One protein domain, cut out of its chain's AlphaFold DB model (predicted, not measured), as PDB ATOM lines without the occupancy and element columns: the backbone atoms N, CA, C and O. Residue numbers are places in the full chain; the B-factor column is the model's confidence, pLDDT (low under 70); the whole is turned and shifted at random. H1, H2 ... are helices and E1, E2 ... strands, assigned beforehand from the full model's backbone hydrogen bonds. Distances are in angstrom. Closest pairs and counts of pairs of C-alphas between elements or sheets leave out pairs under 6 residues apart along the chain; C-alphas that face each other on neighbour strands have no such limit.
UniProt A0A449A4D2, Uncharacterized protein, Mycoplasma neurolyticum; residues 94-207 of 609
ATOM      1  N   VAL A  94      -8.560  53.025 -22.403       80.75
ATOM      2  CA  VAL A  94      -7.392  53.589 -21.720       80.75
ATOM      3  C   VAL A  94      -6.618  54.448 -22.714       80.75
ATOM      4  O   VAL A  94      -6.132  53.945 -23.724       80.75
ATOM      5  N   LEU A  95      -6.501  55.745 -22.422       79.50
ATOM      6  CA  LEU A  95      -5.788  56.701 -23.274       79.50
ATOM      7  C   LEU A  95      -4.281  56.404 -23.330       79.50
ATOM      8  O   LEU A  95      -3.653  56.139 -22.296       79.50
ATOM      9  N   GLY A  96      -3.707  56.497 -24.527       79.19
ATOM     10  CA  GLY A  96      -2.276  56.348 -24.783       79.19
ATOM     11  C   GLY A  96      -1.460  57.529 -24.264       79.19
ATOM     12  O   GLY A  96      -1.974  58.630 -24.070       79.19
ATOM     13  N   GLU A  97      -0.162  57.320 -24.037       78.00
ATOM     14  CA  GLU A  97       0.727  58.371 -23.518       78.00
ATOM     15  C   GLU A  97       0.870  59.559 -24.475       78.00
ATOM     16  O   GLU A  97       1.014  60.689 -24.013       78.00
ATOM     17  N   ARG A  98       0.768  59.331 -25.794       79.12
ATOM     18  CA  ARG A  98       0.800  60.404 -26.799       79.12
ATOM     19  C   ARG A  98      -0.392  61.340 -26.638       79.12
ATOM     20  O   ARG A  98      -0.185  62.527 -26.424       79.12
ATOM     21  N   ASP A  99      -1.616  60.815 -26.662       80.19
ATOM     22  CA  ASP A  99      -2.815  61.651 -26.538       80.19
ATOM     23  C   ASP A  99      -2.984  62.229 -25.123       80.19
ATOM     24  O   ASP A  99      -3.373  63.387 -24.997       80.19
ATOM     25  N   LYS A 100      -2.580  61.510 -24.061       80.38
ATOM     26  CA  LYS A 100      -2.448  62.083 -22.704       80.38
ATOM     27  C   LYS A 100      -1.488  63.271 -22.673       80.38
ATOM     28  O   LYS A 100      -1.812  64.300 -22.082       80.38
ATOM     29  N   LYS A 101      -0.311  63.143 -23.298       79.81
ATOM     30  CA  LYS A 101       0.665  64.231 -23.367       79.81
ATOM     31  C   LYS A 101       0.115  65.400 -24.174       79.81
ATOM     32  O   LYS A 101       0.160  66.512 -23.674       79.81
ATOM     33  N   THR A 102      -0.456  65.170 -25.357       77.88
ATOM     34  CA  THR A 102      -1.066  66.237 -26.164       77.88
ATOM     35  C   THR A 102      -2.177  66.953 -25.392       77.88
ATOM     36  O   THR A 102      -2.204  68.178 -25.374       77.88
ATOM     37  N   LEU A 103      -3.037  66.225 -24.671       78.75
ATOM     38  CA  LEU A 103      -4.086  66.812 -23.832       78.75
ATOM     39  C   LEU A 103      -3.510  67.682 -22.696       78.75
ATOM     40  O   LEU A 103      -4.036  68.759 -22.420       78.75
ATOM     41  N   ASN A 104      -2.409  67.261 -22.067       78.44
ATOM     42  CA  ASN A 104      -1.724  68.044 -21.033       78.44
ATOM     43  C   ASN A 104      -0.955  69.248 -21.610       78.44
ATOM     44  O   ASN A 104      -1.018  70.337 -21.042       78.44
ATOM     45  N   ASP A 105      -0.280  69.095 -22.750       77.56
ATOM     46  CA  ASP A 105       0.384  70.176 -23.488       77.56
ATOM     47  C   ASP A 105      -0.633  71.259 -23.913       77.56
ATOM     48  O   ASP A 105      -0.352  72.450 -23.795       77.56
ATOM     49  N   LEU A 106      -1.836  70.863 -24.353       77.19
ATOM     50  CA  LEU A 106      -2.942  71.770 -24.695       77.19
ATOM     51  C   LEU A 106      -3.487  72.528 -23.472       77.19
ATOM     52  O   LEU A 106      -3.778  73.726 -23.567       77.19
ATOM     53  N   LYS A 107      -3.586  71.852 -22.318       73.00
ATOM     54  CA  LYS A 107      -3.985  72.459 -21.035       73.00
ATOM     55  C   LYS A 107      -2.937  73.424 -20.465       73.00
ATOM     56  O   LYS A 107      -3.315  74.353 -19.764       73.00
ATOM     57  N   THR A 108      -1.647  73.219 -20.743       69.31
ATOM     58  CA  THR A 108      -0.545  73.951 -20.080       69.31
ATOM     59  C   THR A 108       0.112  75.047 -20.921       69.31
ATOM     60  O   THR A 108       0.626  76.004 -20.350       69.31
ATOM     61  N   LYS A 109       0.092  74.965 -22.258       69.19
ATOM     62  CA  LYS A 109       0.660  76.013 -23.126       69.19
ATOM     63  C   LYS A 109      -0.264  77.231 -23.203       69.19
ATOM     64  O   LYS A 109      -1.386  77.126 -23.698       69.19
ATOM     65  N   THR A 110       0.227  78.392 -22.778       58.78
ATOM     66  CA  THR A 110      -0.443  79.700 -22.915       58.78
ATOM     67  C   THR A 110      -0.408  80.253 -24.339       58.78
ATOM     68  O   THR A 110      -1.310  80.984 -24.728       58.78
ATOM     69  N   ASP A 111       0.602  79.875 -25.125       61.50
ATOM     70  CA  ASP A 111       0.993  80.627 -26.329       61.50
ATOM     71  C   ASP A 111       0.361  80.088 -27.634       61.50
ATOM     72  O   ASP A 111       0.606  80.614 -28.719       61.50
ATOM     73  N   LEU A 112      -0.451  79.029 -27.531       60.75
ATOM     74  CA  LEU A 112      -1.265  78.473 -28.620       60.75
ATOM     75  C   LEU A 112      -2.613  79.191 -28.684       60.75
ATOM     76  O   LEU A 112      -3.288  79.311 -27.660       60.75
ATOM     77  N   LYS A 113      -3.049  79.598 -29.881       72.12
ATOM     78  CA  LYS A 113      -4.347  80.268 -30.055       72.12
ATOM     79  C   LYS A 113      -5.494  79.300 -29.771       72.12
ATOM     80  O   LYS A 113      -5.415  78.122 -30.114       72.12
ATOM     81  N   GLU A 114      -6.597  79.825 -29.237       68.38
ATOM     82  CA  GLU A 114      -7.830  79.078 -28.921       68.38
ATOM     83  C   GLU A 114      -8.241  78.111 -30.051       68.38
ATOM     84  O   GLU A 114      -8.432  76.915 -29.836       68.38
ATOM     85  N   SER A 115      -8.256  78.610 -31.291       71.62
ATOM     86  CA  SER A 115      -8.613  77.853 -32.495       71.62
ATOM     87  C   SER A 115      -7.651  76.707 -32.825       71.62
ATOM     88  O   SER A 115      -8.064  75.690 -33.373       71.62
ATOM     89  N   GLU A 116      -6.361  76.856 -32.517       74.62
ATOM     90  CA  GLU A 116      -5.346  75.819 -32.746       74.62
ATOM     91  C   GLU A 116      -5.502  74.696 -31.711       74.62
ATOM     92  O   GLU A 116      -5.392  73.516 -32.055       74.62
ATOM     93  N   LYS A 117      -5.855  75.053 -30.466       75.69
ATOM     94  CA  LYS A 117      -6.196  74.080 -29.423       75.69
ATOM     95  C   LYS A 117      -7.464  73.300 -29.760       75.69
ATOM     96  O   LYS A 117      -7.466  72.078 -29.630       75.69
ATOM     97  N   GLU A 118      -8.513  73.983 -30.217       74.38
ATOM     98  CA  GLU A 118      -9.781  73.343 -30.587       74.38
ATOM     99  C   GLU A 118      -9.604  72.355 -31.755       74.38
ATOM    100  O   GLU A 118     -10.160  71.257 -31.729       74.38
ATOM    101  N   ILE A 119      -8.772  72.697 -32.747       78.81
ATOM    102  CA  ILE A 119      -8.444  71.811 -33.875       78.81
ATOM    103  C   ILE A 119      -7.744  70.527 -33.402       78.81
ATOM    104  O   ILE A 119      -8.135  69.439 -33.825       78.81
ATOM    105  N   GLU A 120      -6.740  70.610 -32.522       76.81
ATOM    106  CA  GLU A 120      -6.076  69.405 -31.997       76.81
ATOM    107  C   GLU A 120      -6.974  68.596 -31.053       76.81
ATOM    108  O   GLU A 120      -6.976  67.364 -31.121       76.81
ATOM    109  N   LEU A 121      -7.804  69.251 -30.233       78.62
ATOM    110  CA  LEU A 121      -8.789  68.559 -29.398       78.62
ATOM    111  C   LEU A 121      -9.788  67.776 -30.263       78.62
ATOM    112  O   LEU A 121     -10.027  66.594 -30.020       78.62
ATOM    113  N   ARG A 122     -10.296  68.395 -31.337       80.19
ATOM    114  CA  ARG A 122     -11.211  67.752 -32.288       80.19
ATOM    115  C   ARG A 122     -10.550  66.571 -33.011       80.19
ATOM    116  O   ARG A 122     -11.183  65.528 -33.142       80.19
ATOM    117  N   LYS A 123      -9.265  66.669 -33.376       82.44
ATOM    118  CA  LYS A 123      -8.482  65.535 -33.915       82.44
ATOM    119  C   LYS A 123      -8.289  64.397 -32.908       82.44
ATOM    120  O   LYS A 123      -8.202  63.245 -33.327       82.44
ATOM    121  N   ILE A 124      -8.168  64.680 -31.607       78.50
ATOM    122  CA  ILE A 124      -8.154  63.641 -30.559       78.50
ATOM    123  C   ILE A 124      -9.540  62.992 -30.472       78.50
ATOM    124  O   ILE A 124      -9.651  61.771 -30.551       78.50
ATOM    125  N   GLU A 125     -10.606  63.790 -30.382       78.44
ATOM    126  CA  GLU A 125     -11.980  63.286 -30.317       78.44
ATOM    127  C   GLU A 125     -12.373  62.436 -31.529       78.44
ATOM    128  O   GLU A 125     -13.001  61.396 -31.358       78.44
ATOM    129  N   GLU A 126     -12.041  62.854 -32.750       79.81
ATOM    130  CA  GLU A 126     -12.374  62.120 -33.975       79.81
ATOM    131  C   GLU A 126     -11.648  60.769 -34.029       79.81
ATOM    132  O   GLU A 126     -12.296  59.749 -34.275       79.81
ATOM    133  N   ARG A 127     -10.356  60.728 -33.668       80.06
ATOM    134  CA  ARG A 127      -9.595  59.474 -33.525       80.06
ATOM    135  C   ARG A 127     -10.168  58.570 -32.435       80.06
ATOM    136  O   ARG A 127     -10.325  57.374 -32.662       80.06
ATOM    137  N   LEU A 128     -10.570  59.113 -31.283       77.69
ATOM    138  CA  LEU A 128     -11.210  58.326 -30.220       77.69
ATOM    139  C   LEU A 128     -12.606  57.822 -30.623       77.69
ATOM    140  O   LEU A 128     -12.951  56.682 -30.317       77.69
ATOM    141  N   LYS A 129     -13.387  58.614 -31.367       80.56
ATOM    142  CA  LYS A 129     -14.679  58.203 -31.950       80.56
ATOM    143  C   LYS A 129     -14.504  57.138 -33.038       80.56
ATOM    144  O   LYS A 129     -15.412  56.334 -33.240       80.56
ATOM    145  N   GLU A 130     -13.369  57.098 -33.732       77.00
ATOM    146  CA  GLU A 130     -13.005  56.019 -34.660       77.00
ATOM    147  C   GLU A 130     -12.515  54.762 -33.919       77.00
ATOM    148  O   GLU A 130     -12.961  53.654 -34.215       77.00
ATOM    149  N   PHE A 131     -11.706  54.918 -32.871       76.75
ATOM    150  CA  PHE A 131     -11.249  53.828 -32.003       76.75
ATOM    151  C   PHE A 131     -12.401  53.160 -31.223       76.75
ATOM    152  O   PHE A 131     -12.447  51.939 -31.058       76.75
ATOM    153  N   GLN A 132     -13.417  53.924 -30.814       77.38
ATOM    154  CA  GLN A 132     -14.668  53.382 -30.268       77.38
ATOM    155  C   GLN A 132     -15.490  52.611 -31.321       77.38
ATOM    156  O   GLN A 132     -16.206  51.672 -30.969       77.38
ATOM    157  N   LYS A 133     -15.335  52.922 -32.616       74.31
ATOM    158  CA  LYS A 133     -15.901  52.143 -33.735       74.31
ATOM    159  C   LYS A 133     -15.032  50.946 -34.145       74.31
ATOM    160  O   LYS A 133     -15.433  50.212 -35.049       74.31
ATOM    161  N   ALA A 134     -13.884  50.707 -33.497       76.44
ATOM    162  CA  ALA A 134     -13.083  49.508 -33.736       76.44
ATOM    163  C   ALA A 134     -13.949  48.252 -33.567       76.44
ATOM    164  O   ALA A 134     -14.633  48.071 -32.553       76.44
ATOM    165  N   LYS A 135     -13.944  47.402 -34.598       77.50
ATOM    166  CA  LYS A 135     -14.814  46.229 -34.666       77.50
ATOM    167  C   LYS A 135     -14.351  45.163 -33.672       77.50
ATOM    168  O   LYS A 135     -13.157  44.880 -33.571       77.50
ATOM    169  N   GLU A 136     -15.313  44.553 -32.988       81.94
ATOM    170  CA  GLU A 136     -15.114  43.340 -32.190       81.94
ATOM    171  C   GLU A 136     -14.990  42.151 -33.163       81.94
ATOM    172  O   GLU A 136     -15.849  41.938 -34.024       81.94
ATOM    173  N   ILE A 137     -13.850  41.458 -33.113       84.06
ATOM    174  CA  ILE A 137     -13.398  40.486 -34.117       84.06
ATOM    175  C   ILE A 137     -13.000  39.197 -33.405       84.06
ATOM    176  O   ILE A 137     -12.082  39.187 -32.585       84.06
ATOM    177  N   SER A 138     -13.627  38.086 -33.784       84.94
ATOM    178  CA  SER A 138     -13.214  36.761 -33.329       84.94
ATOM    179  C   SER A 138     -11.790  36.440 -33.807       84.94
ATOM    180  O   SER A 138     -11.543  36.472 -35.019       84.94
ATOM    181  N   PRO A 139     -10.846  36.112 -32.908       89.50
ATOM    182  CA  PRO A 139      -9.565  35.558 -33.309       89.50
ATOM    183  C   PRO A 139      -9.745  34.127 -33.827       89.50
ATOM    184  O   PRO A 139     -10.706  33.435 -33.492       89.50
ATOM    185  N   ILE A 140      -8.772  33.671 -34.608       89.12
ATOM    186  CA  ILE A 140      -8.663  32.297 -35.107       89.12
ATOM    187  C   ILE A 140      -7.334  31.693 -34.650       89.12
ATOM    188  O   ILE A 140      -6.380  32.422 -34.360       89.12
ATOM    189  N   LEU A 141      -7.242  30.365 -34.588       90.00
ATOM    190  CA  LEU A 141      -5.984  29.696 -34.258       90.00
ATOM    191  C   LEU A 141      -4.937  29.876 -35.372       90.00
ATOM    192  O   LEU A 141      -5.247  30.010 -36.562       90.00
ATOM    193  N   LYS A 142      -3.663  29.898 -34.976       88.12
ATOM    194  CA  LYS A 142      -2.512  29.921 -35.880       88.12
ATOM    195  C   LYS A 142      -2.264  28.532 -36.462       88.12
ATOM    196  O   LYS A 142      -1.692  27.675 -35.803       88.12
ATOM    197  N   ASP A 143      -2.659  28.368 -37.722       67.25
ATOM    198  CA  ASP A 143      -2.139  27.364 -38.667       67.25
ATOM    199  C   ASP A 143      -2.229  25.897 -38.195       67.25
ATOM    200  O   ASP A 143      -1.503  25.015 -38.656       67.25
ATOM    201  N   SER A 144      -3.177  25.622 -37.297       67.25
ATOM    202  CA  SER A 144      -3.402  24.318 -36.689       67.25
ATOM    203  C   SER A 144      -4.279  23.434 -37.585       67.25
ATOM    204  O   SER A 144      -5.487  23.636 -37.687       67.25
ATOM    205  N   LYS A 145      -3.680  22.413 -38.215       77.19
ATOM    206  CA  LYS A 145      -4.401  21.382 -39.001       77.19
ATOM    207  C   LYS A 145      -5.308  20.469 -38.158       77.19
ATOM    208  O   LYS A 145      -6.071  19.687 -38.713       77.19
ATOM    209  N   GLN A 146      -5.183  20.538 -36.837       83.44
ATOM    210  CA  GLN A 146      -5.946  19.795 -35.835       83.44
ATOM    211  C   GLN A 146      -6.332  20.759 -34.709       83.44
ATOM    212  O   GLN A 146      -5.700  21.806 -34.554       83.44
ATOM    213  N   LYS A 147      -7.335  20.411 -33.901       89.00
ATOM    214  CA  LYS A 147      -7.719  21.223 -32.741       89.00
ATOM    215  C   LYS A 147      -6.690  21.104 -31.610       89.00
ATOM    216  O   LYS A 147      -6.116  20.036 -31.382       89.00
ATOM    217  N   LEU A 148      -6.481  22.198 -30.880       91.12
ATOM    218  CA  LEU A 148      -5.695  22.199 -29.642       91.12
ATOM    219  C   LEU A 148      -6.509  21.614 -28.483       91.12
ATOM    220  O   LEU A 148      -7.722  21.815 -28.426       91.12
ATOM    221  N   PHE A 149      -5.855  20.946 -27.535       92.38
ATOM    222  CA  PHE A 149      -6.461  20.587 -26.254       92.38
ATOM    223  C   PHE A 149      -6.543  21.806 -25.330       92.38
ATOM    224  O   PHE A 149      -5.691  22.692 -25.393       92.38
ATOM    225  N   TYR A 150      -7.529  21.846 -24.429       92.06
ATOM    226  CA  TYR A 150      -7.772  22.993 -23.538       92.06
ATOM    227  C   TYR A 150      -6.527  23.478 -22.759       92.06
ATOM    228  O   TYR A 150      -6.322  24.684 -22.596       92.06
ATOM    229  N   TYR A 151      -5.663  22.550 -22.329       91.25
ATOM    230  CA  TYR A 151      -4.420  22.837 -21.606       91.25
ATOM    231  C   TYR A 151      -3.320  23.439 -22.502       91.25
ATOM    232  O   TYR A 151      -2.492  24.216 -22.025       91.25
ATOM    233  N   GLU A 152      -3.348  23.166 -23.808       91.69
ATOM    234  CA  GLU A 152      -2.431  23.738 -24.801       91.69
ATOM    235  C   GLU A 152      -2.847  25.139 -25.266       91.69
ATOM    236  O   GLU A 152      -2.036  25.845 -25.866       91.69
ATOM    237  N   VAL A 153      -4.100  25.563 -25.057       91.12
ATOM    238  CA  VAL A 153      -4.565  26.860 -25.568       91.12
ATOM    239  C   VAL A 153      -3.891  27.995 -24.792       91.12
ATOM    240  O   VAL A 153      -4.081  28.152 -23.581       91.12
ATOM    241  N   LYS A 154      -3.103  28.805 -25.505       92.81
ATOM    242  CA  LYS A 154      -2.365  29.964 -24.988       92.81
ATOM    243  C   LYS A 154      -2.653  31.211 -25.816       92.81
ATOM    244  O   LYS A 154      -3.052  31.117 -26.977       92.81
ATOM    245  N   ALA A 155      -2.412  32.385 -25.235       92.25
ATOM    246  CA  ALA A 155      -2.652  33.666 -25.894       92.25
ATOM    247  C   ALA A 155      -1.845  33.818 -27.200       92.25
ATOM    248  O   ALA A 155      -2.363  34.344 -28.186       92.25
ATOM    249  N   GLU A 156      -0.613  33.297 -27.258       91.00
ATOM    250  CA  GLU A 156       0.207  33.331 -28.471       91.00
ATOM    251  C   GLU A 156      -0.303  32.435 -29.612       91.00
ATOM    252  O   GLU A 156       0.145  32.621 -30.744       91.00
ATOM    253  N   HIS A 157      -1.243  31.511 -29.378       92.62
ATOM    254  CA  HIS A 157      -1.788  30.628 -30.420       92.62
ATOM    255  C   HIS A 157      -2.869  31.292 -31.287       92.62
ATOM    256  O   HIS A 157      -3.264  30.729 -32.306       92.62
ATOM    257  N   PHE A 158      -3.310  32.504 -30.942       92.25
ATOM    258  CA  PHE A 158      -4.335  33.240 -31.681       92.25
ATOM    259  C   PHE A 158      -3.749  34.249 -32.675       92.25
ATOM    260  O   PHE A 158      -2.760  34.935 -32.398       92.25
ATOM    261  N   LYS A 159      -4.391  34.373 -33.840       90.62
ATOM    262  CA  LYS A 159      -4.183  35.438 -34.829       90.62
ATOM    263  C   LYS A 159      -5.519  36.087 -35.197       90.62
ATOM    264  O   LYS A 159      -6.572  35.461 -35.118       90.62
ATOM    265  N   PHE A 160      -5.461  37.335 -35.637       88.25
ATOM    266  CA  PHE A 160      -6.594  38.056 -36.217       88.25
ATOM    267  C   PHE A 160      -6.419  38.097 -37.738       88.25
ATOM    268  O   PHE A 160      -5.285  38.058 -38.227       88.25
ATOM    269  N   ASN A 161      -7.517  38.135 -38.498       81.44
ATOM    270  CA  ASN A 161      -7.411  38.243 -39.953       81.44
ATOM    271  C   ASN A 161      -6.861  39.630 -40.350       81.44
ATOM    272  O   ASN A 161      -7.228  40.635 -39.745       81.44
ATOM    273  N   LYS A 162      -5.992  39.686 -41.365       68.31
ATOM    274  CA  LYS A 162      -5.371  40.929 -41.855       68.31
ATOM    275  C   LYS A 162      -6.245  41.712 -42.840       68.31
ATOM    276  O   LYS A 162      -5.930  42.858 -43.132       68.31
ATOM    277  N   ASP A 163      -7.347  41.129 -43.314       64.88
ATOM    278  CA  ASP A 163      -8.240  41.761 -44.301       64.88
ATOM    279  C   ASP A 163      -9.042  42.961 -43.746       64.88
ATOM    280  O   ASP A 163      -9.686  43.695 -44.501       64.88
ATOM    281  N   PHE A 164      -9.019  43.187 -42.427       65.38
ATOM    282  CA  PHE A 164      -9.631  44.359 -41.803       65.38
ATOM    283  C   PHE A 164      -8.762  45.604 -42.043       65.38
ATOM    284  O   PHE A 164      -7.712  45.763 -41.429       65.38
ATOM    285  N   LYS A 165      -9.221  46.495 -42.935       56.72
ATOM    286  CA  LYS A 165      -8.538  47.729 -43.386       56.72
ATOM    287  C   LYS A 165      -8.461  48.851 -42.327       56.72
ATOM    288  O   LYS A 165      -8.690  50.015 -42.648       56.72
ATOM    289  N   ASN A 166      -8.163  48.520 -41.076       61.69
ATOM    290  CA  ASN A 166      -8.113  49.460 -39.959       61.69
ATOM    291  C   ASN A 166      -6.708  49.456 -39.341       61.69
ATOM    292  O   ASN A 166      -6.133  48.387 -39.145       61.69
ATOM    293  N   ASN A 167      -6.192  50.627 -38.956       74.31
ATOM    294  CA  ASN A 167      -4.876  50.787 -38.318       74.31
ATOM    295  C   ASN A 167      -4.905  50.385 -36.826       74.31
ATOM    296  O   ASN A 167      -4.513  51.151 -35.947       74.31
ATOM    297  N   PHE A 168      -5.436  49.196 -36.527       85.44
ATOM    298  CA  PHE A 168      -5.620  48.691 -35.169       85.44
ATOM    299  C   PHE A 168      -4.897  47.354 -34.976       85.44
ATOM    300  O   PHE A 168      -5.087  46.399 -35.730       85.44
ATOM    301  N   ASN A 169      -4.093  47.279 -33.920       87.81
ATOM    302  CA  ASN A 169      -3.356  46.095 -33.507       87.81
ATOM    303  C   ASN A 169      -4.165  45.323 -32.457       87.81
ATOM    304  O   ASN A 169      -4.510  45.867 -31.407       87.81
ATOM    305  N   TYR A 170      -4.449  44.049 -32.738       91.00
ATOM    306  CA  TYR A 170      -5.269  43.170 -31.899       91.00
ATOM    307  C   TYR A 170      -4.418  42.077 -31.240       91.00
ATOM    308  O   TYR A 170      -3.612  41.422 -31.906       91.00
ATOM    309  N   LYS A 171      -4.619  41.840 -29.938       92.94
ATOM    310  CA  LYS A 171      -3.875  40.843 -29.152       92.94
ATOM    311  C   LYS A 171      -4.775  40.167 -28.113       92.94
ATOM    312  O   LYS A 171      -5.442  40.847 -27.340       92.94
ATOM    313  N   VAL A 172      -4.741  38.835 -28.027       94.00
ATOM    314  CA  VAL A 172      -5.288  38.110 -26.861       94.00
ATOM    315  C   VAL A 172      -4.336  38.309 -25.677       94.00
ATOM    316  O   VAL A 172      -3.127  38.120 -25.819       94.00
ATOM    317  N   LEU A 173      -4.865  38.714 -24.522       93.38
ATOM    318  CA  LEU A 173      -4.102  38.886 -23.281       93.38
ATOM    319  C   LEU A 173      -4.285  37.721 -22.308       93.38
ATOM    320  O   LEU A 173      -3.327  37.296 -21.672       93.38
ATOM    321  N   GLU A 174      -5.516  37.235 -22.177       94.12
ATOM    322  CA  GLU A 174      -5.939  36.337 -21.102       94.12
ATOM    323  C   GLU A 174      -6.949  35.325 -21.652       94.12
ATOM    324  O   GLU A 174      -7.698  35.630 -22.586       94.12
ATOM    325  N   ILE A 175      -6.962  34.124 -21.073       94.19
ATOM    326  CA  ILE A 175      -7.898  33.047 -21.409       94.19
ATOM    327  C   ILE A 175      -8.536  32.588 -20.105       94.19
ATOM    328  O   ILE A 175      -7.864  31.999 -19.259       94.19
ATOM    329  N   GLN A 176      -9.825  32.864 -19.967       92.56
ATOM    330  CA  GLN A 176     -10.650  32.461 -18.835       92.56
ATOM    331  C   GLN A 176     -11.499  31.241 -19.232       92.56
ATOM    332  O   GLN A 176     -11.660  30.944 -20.418       92.56
ATOM    333  N   ASP A 177     -12.035  30.526 -18.237       90.56
ATOM    334  CA  ASP A 177     -12.948  29.389 -18.435       90.56
ATOM    335  C   ASP A 177     -12.394  28.209 -19.264       90.56
ATOM    336  O   ASP A 177     -13.131  27.537 -19.981       90.56
ATOM    337  N   LYS A 178     -11.096  27.897 -19.128       83.31
ATOM    338  CA  LYS A 178     -10.434  26.818 -19.892       83.31
ATOM    339  C   LYS A 178     -11.097  25.436 -19.807       83.31
ATOM    340  O   LYS A 178     -10.985  24.665 -20.754       83.31
ATOM    341  N   ASP A 179     -11.772  25.133 -18.703       79.88
ATOM    342  CA  ASP A 179     -12.402  23.830 -18.456       79.88
ATOM    343  C   ASP A 179     -13.845  23.728 -19.001       79.88
ATOM    344  O   ASP A 179     -14.440  22.651 -18.941       79.88
ATOM    345  N   LYS A 180     -14.420  24.821 -19.532       87.44
ATOM    346  CA  LYS A 180     -15.775  24.862 -20.119       87.44
ATOM    347  C   LYS A 180     -15.754  24.548 -21.622       87.44
ATOM    348  O   LYS A 180     -14.698  24.507 -22.247       87.44
ATOM    349  N   ASP A 181     -16.936  24.387 -22.219       87.75
ATOM    350  CA  ASP A 181     -17.085  24.203 -23.674       87.75
ATOM    351  C   ASP A 181     -16.975  25.512 -24.487       87.75
ATOM    352  O   ASP A 181     -16.830  25.488 -25.710       87.75
ATOM    353  N   GLU A 182     -16.993  26.664 -23.812       91.50
ATOM    354  CA  GLU A 182     -16.648  27.972 -24.375       91.50
ATOM    355  C   GLU A 182     -15.595  28.641 -23.479       91.50
ATOM    356  O   GLU A 182     -15.863  28.921 -22.311       91.50
ATOM    357  N   MET A 183     -14.418  28.936 -24.031       93.31
ATOM    358  CA  MET A 183     -13.418  29.802 -23.399       93.31
ATOM    359  C   MET A 183     -13.780  31.270 -23.609       93.31
ATOM    360  O   MET A 183     -14.291  31.653 -24.667       93.31
ATOM    361  N   ILE A 184     -13.420  32.116 -22.643       93.88
ATOM    362  CA  ILE A 184     -13.520  33.572 -22.767       93.88
ATOM    363  C   ILE A 184     -12.122  34.140 -23.029       93.88
ATOM    364  O   ILE A 184     -11.232  34.085 -22.178       93.88
ATOM    365  N   LEU A 185     -11.925  34.689 -24.227       94.38
ATOM    366  CA  LEU A 185     -10.690  35.346 -24.649       94.38
ATOM    367  C   LEU A 185     -10.786  36.846 -24.371       94.38
ATOM    368  O   LEU A 185     -11.645  37.532 -24.925       94.38
ATOM    369  N   LYS A 186      -9.876  37.368 -23.549       94.50
ATOM    370  CA  LYS A 186      -9.764  38.802 -23.261       94.50
ATOM    371  C   LYS A 186      -8.858  39.446 -24.303       94.50
ATOM    372  O   LYS A 186      -7.672  39.113 -24.383       94.50
ATOM    373  N   ILE A 187      -9.406  40.345 -25.112       93.06
ATOM    374  CA  ILE A 187      -8.724  40.924 -26.271       93.06
ATOM    375  C   ILE A 187      -8.425  42.397 -26.017       93.06
ATOM    376  O   ILE A 187      -9.313  43.175 -25.676       93.06
ATOM    377  N   GLU A 188      -7.166  42.775 -26.222       93.06
ATOM    378  CA  GLU A 188      -6.717  44.155 -26.349       93.06
ATOM    379  C   GLU A 188      -6.770  44.579 -27.822       93.06
ATOM    380  O   GLU A 188      -6.206  43.912 -28.693       93.06
ATOM    381  N   VAL A 189      -7.426  45.707 -28.086       90.69
ATOM    382  CA  VAL A 189      -7.276  46.498 -29.314       90.69
ATOM    383  C   VAL A 189      -6.402  47.698 -28.985       90.69
ATOM    384  O   VAL A 189      -6.575  48.299 -27.923       90.69
ATOM    385  N   SER A 190      -5.502  48.074 -29.889       90.00
ATOM    386  CA  SER A 190      -4.667  49.270 -29.755       90.00
ATOM    387  C   SER A 190      -4.463  50.000 -31.080       90.00
ATOM    388  O   SER A 190      -4.533  49.375 -32.136       90.00
ATOM    389  N   ASP A 191      -4.230  51.311 -31.034       87.69
ATOM    390  CA  ASP A 191      -3.927  52.147 -32.204       87.69
ATOM    391  C   ASP A 191      -2.456  52.615 -32.229       87.69
ATOM    392  O   ASP A 191      -1.693  52.399 -31.284       87.69
ATOM    393  N   ASP A 192      -2.061  53.302 -33.304       85.25
ATOM    394  CA  ASP A 192      -0.712  53.871 -33.469       85.25
ATOM    395  C   ASP A 192      -0.385  55.008 -32.469       85.25
ATOM    396  O   ASP A 192       0.757  55.477 -32.402       85.25
ATOM    397  N   TYR A 193      -1.353  55.466 -31.670       83.75
ATOM    398  CA  TYR A 193      -1.174  56.476 -30.619       83.75
ATOM    399  C   TYR A 193      -1.018  55.854 -29.220       83.75
ATOM    400  O   TYR A 193      -0.645  56.546 -28.268       83.75
ATOM    401  N   GLY A 194      -1.217  54.537 -29.108       82.44
ATOM    402  CA  GLY A 194      -1.130  53.773 -27.868       82.44
ATOM    403  C   GLY A 194      -2.419  53.773 -27.046       82.44
ATOM    404  O   GLY A 194      -2.384  53.356 -25.886       82.44
ATOM    405  N   ASN A 195      -3.542  54.235 -27.606       84.62
ATOM    406  CA  ASN A 195      -4.854  54.055 -26.991       84.62
ATOM    407  C   ASN A 195      -5.188  52.559 -26.955       84.62
ATOM    408  O   ASN A 195      -4.818  51.814 -27.861       84.62
ATOM    409  N   LYS A 196      -5.871  52.106 -25.899       88.69
ATOM    410  CA  LYS A 196      -6.223  50.695 -25.680       88.69
ATOM    411  C   LYS A 196      -7.702  50.530 -25.352       88.69
ATOM    412  O   LYS A 196      -8.283  51.355 -24.649       88.69
ATOM    413  N   ARG A 197      -8.304  49.442 -25.827       87.81
ATOM    414  CA  ARG A 197      -9.669  49.013 -25.489       87.81
ATOM    415  C   ARG A 197      -9.674  47.516 -25.241       87.81
ATOM    416  O   ARG A 197      -9.042  46.770 -25.986       87.81
ATOM    417  N   PHE A 198     -10.441  47.093 -24.246       89.25
ATOM    418  CA  PHE A 198     -10.625  45.683 -23.924       89.25
ATOM    419  C   PHE A 198     -12.040  45.209 -24.262       89.25
ATOM    420  O   PHE A 198     -13.003  45.972 -24.148       89.25
ATOM    421  N   TYR A 199     -12.158  43.953 -24.686       90.00
ATOM    422  CA  TYR A 199     -13.428  43.232 -24.776       90.00
ATOM    423  C   TYR A 199     -13.208  41.730 -24.569       90.00
ATOM    424  O   TYR A 199     -12.103  41.219 -24.763       90.00
ATOM    425  N   ASN A 200     -14.274  41.036 -24.181       92.50
ATOM    426  CA  ASN A 200     -14.294  39.586 -24.039       92.50
ATOM    427  C   ASN A 200     -14.937  38.959 -25.280       92.50
ATOM    428  O   ASN A 200     -15.949  39.454 -25.775       92.50
ATOM    429  N   GLN A 201     -14.363  37.862 -25.765       92.62
ATOM    430  CA  GLN A 201     -14.827  37.133 -26.940       92.62
ATOM    431  C   GLN A 201     -14.893  35.639 -26.635       92.62
ATOM    432  O   GLN A 201     -13.900  35.036 -26.231       92.62
ATOM    433  N   LYS A 202     -16.055  35.027 -26.871       93.19
ATOM    434  CA  LYS A 202     -16.227  33.577 -26.746       93.19
ATOM    435  C   LYS A 202     -15.508  32.833 -27.870       93.19
ATOM    436  O   LYS A 202     -15.532  33.280 -29.021       93.19
ATOM    437  N   PHE A 203     -14.907  31.699 -27.532       92.06
ATOM    438  CA  PHE A 203     -14.222  30.798 -28.455       92.06
ATOM    439  C   PHE A 203     -14.475  29.338 -28.058       92.06
ATOM    440  O   PHE A 203     -14.419  29.008 -26.878       92.06
ATOM    441  N   SER A 204     -14.741  28.470 -29.037       91.06
ATOM    442  CA  SER A 204     -15.135  27.064 -28.827       91.06
ATOM    443  C   SER A 204     -14.464  26.073 -29.790       91.06
ATOM    444  O   SER A 204     -14.780  24.886 -29.779       91.06
ATOM    445  N   ASP A 205     -13.512  26.518 -30.622       90.94
ATOM    446  CA  ASP A 205     -12.831  25.645 -31.590       90.94
ATOM    447  C   ASP A 205     -11.559  25.001 -31.004       90.94
ATOM    448  O   ASP A 205     -10.435  25.227 -31.451       90.94
ATOM    449  N   PHE A 206     -11.751  24.215 -29.945       91.56
ATOM    450  CA  PHE A 206     -10.718  23.447 -29.245       91.56
ATOM    451  C   PHE A 206     -11.308  22.134 -28.696       91.56
ATOM    452  O   PHE A 206     -12.517  21.913 -28.760       91.56
ATOM    453  N   ILE A 207     -10.461  21.243 -28.179       92.62
ATOM    454  CA  ILE A 207     -10.872  19.989 -27.533       92.62
ATOM    455  C   ILE A 207     -11.010  20.248 -26.027       92.62
ATOM    456  O   ILE A 207     -10.023  20.526 -25.336       92.62
TER     457      ILE A 207
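Overview. This is residues 94 to 207 of the 609 residues of an uncharacterized protein of Mycoplasma neurolyticum (UniProt A0A449A4D2). A helical hairpin, H1 and H2, makes one end of a rod, and a strongly twisted sheet of three strands makes up much of the rest, with the end of H2 grazing the sheet. A long unnamed stretch, residues 133 to 167, leads from H2 to the far end of the rod and back to the sheet. The printed part has 114 residues, with elements in the order H1, H2, E1, E2, E3; the sheet E1 - E2 - E3 is antiparallel, and the class is mixed, helices and strands. The whole is loose, with a radius of gyration of the C-alphas of 18.9 A and spans of 61 by 26 by 17 A.

Along the chain. H1, residues 97 to 108, begins at C-alpha 97 (0.727, 58.371, -23.518) and is 16.0 A long. H2, residues 114 to 132, is 26.6 A long. E1, residues 168 to 176, measures 23.6 A; E2, residues 183 to 191, 25.8 A; E3, residues 196 to 203, 21.6 A, ending at C-alpha 203 (-14.222, 30.798, -28.455).

Arrangement. H1 and H2 form a hairpin, opposite ways at a shallow tilt of 26 degrees. They only just touch, with 3 pairs of C-alphas within 8 A, the closest Leu 106 and Lys 117 at 6.2 A; H2 touches with residues 117 to 124 alone. In both helices every O i to N i+4 pair is within hydrogen-bond range. H2 only grazes the sheet with residues 127 to 132; H1 is not on it. E1, E2 and E3 form a meander, each strand the antiparallel neighbour of the one before. N 171 and O 188 are 2.9 A apart between E1 and E2, N 185 and O 201 2.8 A between E2 and E3. Residues 140 to 141 pair antiparallel with residues 158 to 159.

Size, cuts and confidence. The two farthest C-alphas, of Asp 111 and Gln 146, are 62.0 A apart. The printed part has no cut, and the link H2 to E1 is long. pLDDT is under 70 at residues 108 to 112, 114, 143 to 144 and 162 to 166.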